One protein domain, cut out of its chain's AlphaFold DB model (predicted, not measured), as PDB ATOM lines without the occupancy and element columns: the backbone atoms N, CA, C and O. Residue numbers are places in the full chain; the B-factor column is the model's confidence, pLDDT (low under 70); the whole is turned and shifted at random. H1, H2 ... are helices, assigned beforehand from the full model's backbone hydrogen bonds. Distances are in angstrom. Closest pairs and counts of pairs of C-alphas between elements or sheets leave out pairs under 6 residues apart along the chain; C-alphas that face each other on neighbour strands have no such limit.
ATOM      1  N   PHE A   8      73.491 191.482 214.653       91.88
ATOM      2  CA  PHE A   8      73.233 192.693 213.880       91.88
ATOM      3  C   PHE A   8      71.786 192.739 213.372       91.88
ATOM      4  O   PHE A   8      71.092 193.726 213.591       91.88
ATOM      5  N   SER A   9      71.299 191.653 212.759       92.06
ATOM      6  CA  SER A   9      69.911 191.577 212.288       92.06
ATOM      7  C   SER A   9      68.902 191.698 213.430       92.06
ATOM      8  O   SER A   9      67.865 192.317 213.229       92.06
ATOM      9  N   LEU A  10      69.197 191.150 214.613       92.06
ATOM     10  CA  LEU A  10      68.329 191.305 215.783       92.06
ATOM     11  C   LEU A  10      68.258 192.765 216.241       92.06
ATOM     12  O   LEU A  10      67.174 193.256 216.520       92.06
ATOM     13  N   ILE A  11      69.386 193.475 216.279       92.25
ATOM     14  CA  ILE A  11      69.421 194.892 216.669       92.25
ATOM     15  C   ILE A  11      68.686 195.761 215.640       92.25
ATOM     16  O   ILE A  11      67.924 196.647 216.021       92.25
ATOM     17  N   MET A  12      68.872 195.496 214.341       94.88
ATOM     18  CA  MET A  12      68.215 196.256 213.270       94.88
ATOM     19  C   MET A  12      66.682 196.153 213.297       94.88
ATOM     20  O   MET A  12      66.018 197.076 212.822       94.88
ATOM     21  N   ASP A  13      66.118 195.090 213.875       94.88
ATOM     22  CA  ASP A  13      64.668 194.942 214.060       94.88
ATOM     23  C   ASP A  13      64.099 195.889 215.128       94.88
ATOM     24  O   ASP A  13      62.930 196.268 215.057       94.88
ATOM     25  N   PHE A  14      64.909 196.311 216.103       94.31
ATOM     26  CA  PHE A  14      64.483 197.267 217.133       94.31
ATOM     27  C   PHE A  14      64.528 198.722 216.655       94.31
ATOM     28  O   PHE A  14      64.059 199.622 217.356       94.31
ATOM     29  N   VAL A  15      65.083 198.981 215.469       95.19
ATOM     30  CA  VAL A  15      65.177 200.330 214.912       95.19
ATOM     31  C   VAL A  15      63.831 200.722 214.289       95.19
ATOM     32  O   VAL A  15      63.359 200.055 213.365       95.19
ATOM     33  N   PRO A  16      63.202 201.832 214.715       96.94
ATOM     34  CA  PRO A  16      61.934 202.281 214.151       96.94
ATOM     35  C   PRO A  16      62.159 202.991 212.805       96.94
ATOM     36  O   PRO A  16      62.103 204.221 212.726       96.94
ATOM     37  N   TRP A  17      62.407 202.226 211.737       96.94
ATOM     38  CA  TRP A  17      62.806 202.737 210.415       96.94
ATOM     39  C   TRP A  17      61.873 203.811 209.846       96.94
ATOM     40  O   TRP A  17      62.344 204.821 209.336       96.94
ATOM     41  N   THR A  18      60.557 203.684 210.031       97.50
ATOM     42  CA  THR A  18      59.596 204.714 209.597       97.50
ATOM     43  C   THR A  18      59.830 206.060 210.293       97.50
ATOM     44  O   THR A  18      59.759 207.119 209.670       97.50
ATOM     45  N   SER A  19      60.118 206.035 211.598       98.00
ATOM     46  CA  SER A  19      60.435 207.241 212.370       98.00
ATOM     47  C   SER A  19      61.809 207.790 211.999       98.00
ATOM     48  O   SER A  19      61.949 209.007 211.876       98.00
ATOM     49  N   PHE A  20      62.789 206.909 211.784       97.75
ATOM     50  CA  PHE A  20      64.121 207.269 211.308       97.75
ATOM     51  C   PHE A  20      64.040 208.020 209.973       97.75
ATOM     52  O   PHE A  20      64.474 209.166 209.883       97.75
ATOM     53  N   ASP A  21      63.377 207.439 208.971       97.25
ATOM     54  CA  ASP A  21      63.223 208.044 207.645       97.25
ATOM     55  C   ASP A  21      62.466 209.375 207.707       97.25
ATOM     56  O   ASP A  21      62.795 210.322 206.989       97.25
ATOM     57  N   ARG A  22      61.466 209.489 208.591       98.12
ATOM     58  CA  ARG A  22      60.756 210.755 208.821       98.12
ATOM     59  C   ARG A  22      61.689 211.839 209.362       98.12
ATOM     60  O   ARG A  22      61.564 212.988 208.948       98.12
ATOM     61  N   ILE A  23      62.605 211.495 210.267       97.69
ATOM     62  CA  ILE A  23      63.601 212.430 210.810       97.69
ATOM     63  C   ILE A  23      64.593 212.832 209.718       97.69
ATOM     64  O   ILE A  23      64.790 214.029 209.509       97.69
ATOM     65  N   VAL A  24      65.145 211.872 208.969       97.75
ATOM     66  CA  VAL A  24      66.079 212.164 207.867       97.75
ATOM     67  C   VAL A  24      65.437 213.116 206.858       97.75
ATOM     68  O   VAL A  24      66.032 214.135 206.518       97.75
ATOM     69  N   LYS A  25      64.188 212.861 206.447       97.12
ATOM     70  CA  LYS A  25      63.450 213.759 205.543       97.12
ATOM     71  C   LYS A  25      63.189 215.131 206.162       97.12
ATOM     72  O   LYS A  25      63.377 216.138 205.488       97.12
ATOM     73  N   ARG A  37      73.692 207.083 202.146       95.50
ATOM     74  CA  ARG A  37      72.534 207.673 202.837       95.50
ATOM     75  C   ARG A  37      72.665 207.530 204.348       95.50
ATOM     76  O   ARG A  37      73.300 206.595 204.836       95.50
ATOM     77  N   CYS A  38      71.974 208.376 205.105       96.25
ATOM     78  CA  CYS A  38      71.949 208.321 206.568       96.25
ATOM     79  C   CYS A  38      71.592 206.925 207.097       96.25
ATOM     80  O   CYS A  38      72.153 206.479 208.096       96.25
ATOM     81  N   SER A  39      70.681 206.206 206.433       96.31
ATOM     82  CA  SER A  39      70.300 204.855 206.859       96.31
ATOM     83  C   SER A  39      71.390 203.808 206.582       96.31
ATOM     84  O   SER A  39      71.507 202.834 207.323       96.31
ATOM     85  N   GLU A  40      72.204 203.991 205.542       95.06
ATOM     86  CA  GLU A  40      73.360 203.137 205.245       95.06
ATOM     87  C   GLU A  40      74.487 203.424 206.236       95.06
ATOM     88  O   GLU A  40      74.997 202.502 206.869       95.06
ATOM     89  N   GLN A  41      74.790 204.707 206.461       94.25
ATOM     90  CA  GLN A  41      75.765 205.144 207.456       94.25
ATOM     91  C   GLN A  41      75.414 204.623 208.855       94.25
ATOM     92  O   GLN A  41      76.290 204.125 209.557       94.25
ATOM     93  N   PHE A  42      74.138 204.683 209.250       95.38
ATOM     94  CA  PHE A  42      73.680 204.142 210.529       95.38
ATOM     95  C   PHE A  42      73.973 202.641 210.648       95.38
ATOM     96  O   PHE A  42      74.584 202.213 211.622       95.38
ATOM     97  N   ARG A  43      73.602 201.844 209.634       95.12
ATOM     98  CA  ARG A  43      73.851 200.392 209.615       95.12
ATOM     99  C   ARG A  43      75.340 200.066 209.700       95.12
ATOM    100  O   ARG A  43      75.724 199.204 210.486       95.12
ATOM    101  N   ILE A  44      76.159 200.775 208.925       94.31
ATOM    102  CA  ILE A  44      77.616 200.615 208.920       94.31
ATOM    103  C   ILE A  44      78.181 200.925 210.304       94.31
ATOM    104  O   ILE A  44      78.900 200.100 210.855       94.31
ATOM    105  N   MET A  45      77.807 202.057 210.904       94.69
ATOM    106  CA  MET A  45      78.304 202.447 212.224       94.69
ATOM    107  C   MET A  45      77.847 201.496 213.332       94.69
ATOM    108  O   MET A  45      78.643 201.167 214.206       94.69
ATOM    109  N   THR A  46      76.607 201.001 213.295       94.12
ATOM    110  CA  THR A  46      76.159 199.999 214.272       94.12
ATOM    111  C   THR A  46      76.946 198.698 214.135       94.12
ATOM    112  O   THR A  46      77.377 198.140 215.139       94.12
ATOM    113  N   PHE A  47      77.185 198.224 212.909       93.25
ATOM    114  CA  PHE A  47      78.021 197.044 212.685       93.25
ATOM    115  C   PHE A  47      79.467 197.276 213.151       93.25
ATOM    116  O   PHE A  47      80.038 196.440 213.846       93.25
ATOM    117  N   ALA A  48      80.028 198.442 212.835       93.12
ATOM    118  CA  ALA A  48      81.370 198.854 213.224       93.12
ATOM    119  C   ALA A  48      81.555 198.811 214.746       93.12
ATOM    120  O   ALA A  48      82.479 198.155 215.231       93.12
ATOM    121  N   GLN A  49      80.618 199.396 215.495       91.69
ATOM    122  CA  GLN A  49      80.614 199.375 216.960       91.69
ATOM    123  C   GLN A  49      80.581 197.948 217.522       91.69
ATOM    124  O   GLN A  49      81.282 197.650 218.485       91.69
ATOM    125  N   MET A  50      79.837 197.033 216.891       90.69
ATOM    126  CA  MET A  50      79.836 195.615 217.276       90.69
ATOM    127  C   MET A  50      81.182 194.919 217.027       90.69
ATOM    128  O   MET A  50      81.479 193.913 217.666       90.69
ATOM    129  N   THR A  51      81.994 195.451 216.113       90.06
ATOM    130  CA  THR A  51      83.353 194.980 215.803       90.06
ATOM    131  C   THR A  51      84.449 195.829 216.460       90.06
ATOM    132  O   THR A  51      85.596 195.791 216.021       90.06
ATOM    133  N   TYR A  52      84.112 196.581 217.515       89.00
ATOM    134  CA  TYR A  52      85.035 197.439 218.275       89.00
ATOM    135  C   TYR A  52      85.644 198.601 217.471       89.00
ATOM    136  O   TYR A  52      86.738 199.072 217.777       89.00
ATOM    137  N   ARG A  53      84.947 199.068 216.431       91.81
ATOM    138  CA  ARG A  53      85.317 200.251 215.644       91.81
ATOM    139  C   ARG A  53      84.477 201.443 216.082       91.81
ATOM    140  O   ARG A  53      83.263 201.322 216.245       91.81
ATOM    141  N   GLU A  54      85.114 202.592 216.259       87.06
ATOM    142  CA  GLU A  54      84.464 203.776 216.832       87.06
ATOM    143  C   GLU A  54      84.098 204.816 215.769       87.06
ATOM    144  O   GLU A  54      83.237 205.667 215.994       87.06
ATOM    145  N   SER A  55      84.702 204.730 214.583       85.56
ATOM    146  CA  SER A  55      84.502 205.679 213.494       85.56
ATOM    147  C   SER A  55      84.536 205.014 212.119       85.56
ATOM    148  O   SER A  55      85.059 203.915 211.958       85.56
ATOM    149  N   LEU A  56      84.037 205.721 211.095       82.50
ATOM    150  CA  LEU A  56      84.163 205.286 209.697       82.50
ATOM    151  C   LEU A  56      85.630 205.103 209.276       82.50
ATOM    152  O   LEU A  56      85.932 204.200 208.505       82.50
ATOM    153  N   ARG A  57      86.546 205.910 209.831       85.88
ATOM    154  CA  ARG A  57      87.986 205.786 209.570       85.88
ATOM    155  C   ARG A  57      88.522 204.427 210.010       85.88
ATOM    156  O   ARG A  57      89.374 203.869 209.333       85.88
ATOM    157  N   ASP A  58      88.008 203.886 211.111       81.12
ATOM    158  CA  ASP A  58      88.464 202.598 211.640       81.12
ATOM    159  C   ASP A  58      87.915 201.399 210.843       81.12
ATOM    160  O   ASP A  58      88.313 200.263 211.100       81.12
ATOM    161  N   ILE A  59      86.986 201.641 209.909       77.19
ATOM    162  CA  ILE A  59      86.395 200.635 209.012       77.19
ATOM    163  C   ILE A  59      87.157 200.565 207.681       77.19
ATOM    164  O   ILE A  59      87.204 199.507 207.064       77.19
ATOM    165  N   GLU A  60      87.734 201.679 207.229       76.81
ATOM    166  CA  GLU A  60      88.490 201.761 205.968       76.81
ATOM    167  C   GLU A  60      89.946 201.268 206.084       76.81
ATOM    168  O   GLU A  60      90.621 201.144 205.060       76.81
TER     169      GLU A  60
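AT A GLANCE: This is residues 8 to 25 and 37 to 60 of the 61 residues of the protein "DUF4372 domain-containing protein" of Methylocystaceae bacterium (UniProt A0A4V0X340). Four helices make a flat, loosely joined layer with H3, the longest, in the middle. On one side of H3, H1 and H2 form an angled arm, with H1 packing on H3 at a steep angle and the last residues of H2 lying near the first of H3; on the other side, residues 51 to 56 fold back to bring the short H4 beside H3. The printed part has 42 residues with four named helices in the order H1, H2, H3, H4 and no named strand, and its class is all helix. It is only just loose, close to compact, with a radius of gyration of the C-alphas of 11.2 A, and the C-alphas span 29 by 22 by 11 A.

IN THESE COORDINATES: H1 covers residues 8 to 13 and is 8.9 A from first to last C-alpha, with C-alpha 8 at (73.233, 192.693, 213.880). H2 covers residues 17 to 25 and is 12.1 A long, ending with C-alpha 25 at (63.450, 213.759, 205.543). H3 covers residues 38 to 50 and is 18.4 A long. H4 covers residues 57 to 60 and is 5.4 A long, with C-alpha 60 at (88.490, 201.761, 205.968).

HOW THE PARTS SIT: H1 touches H3, where the closest C-alphas are those of Phe 8 and Phe 47, 6.6 A apart. These two helices stand at a steep tilt of 47 degrees and run opposite ways. H1 and H2 are apart, though a tight link of 3 residues joins them. H2 and H3 only just touch, with 3 pairs of C-alphas within 8 A, and H3 does so with residues 38 to 39 alone. Their closest C-alphas are those of Val 24 and Cys 38, 7.1 A apart, and the helices run opposite ways at a steep tilt of 56 degrees. H3 and H4 are close but not clearly touching, with the C-alphas of Ala 48 and Ile 59 the closest, at 6.8 A. H4 is apart from both H1 and H2. In H1, H2 and H3 every O i to N i+4 pair is within hydrogen-bond range, while H4 is too short for such a pair and has its 1 pair of O i to N i+3 within range.

THE WHOLE: The two C-alphas farthest apart are those of Lys 25 and Tyr 52, at 29.9 A. Residues 26 to 36 are not printed, and C-alphas 25 and 37 are 11.3 A apart across this cut, which falls in the link from H2 to H3. Of the links that are printed whole, H1 to H2 is tight and H3 to H4, with 6 residues, is short. The mean pLDDT of the printed part is 92.6 and that of H4 is 80; no printed residue is under 70.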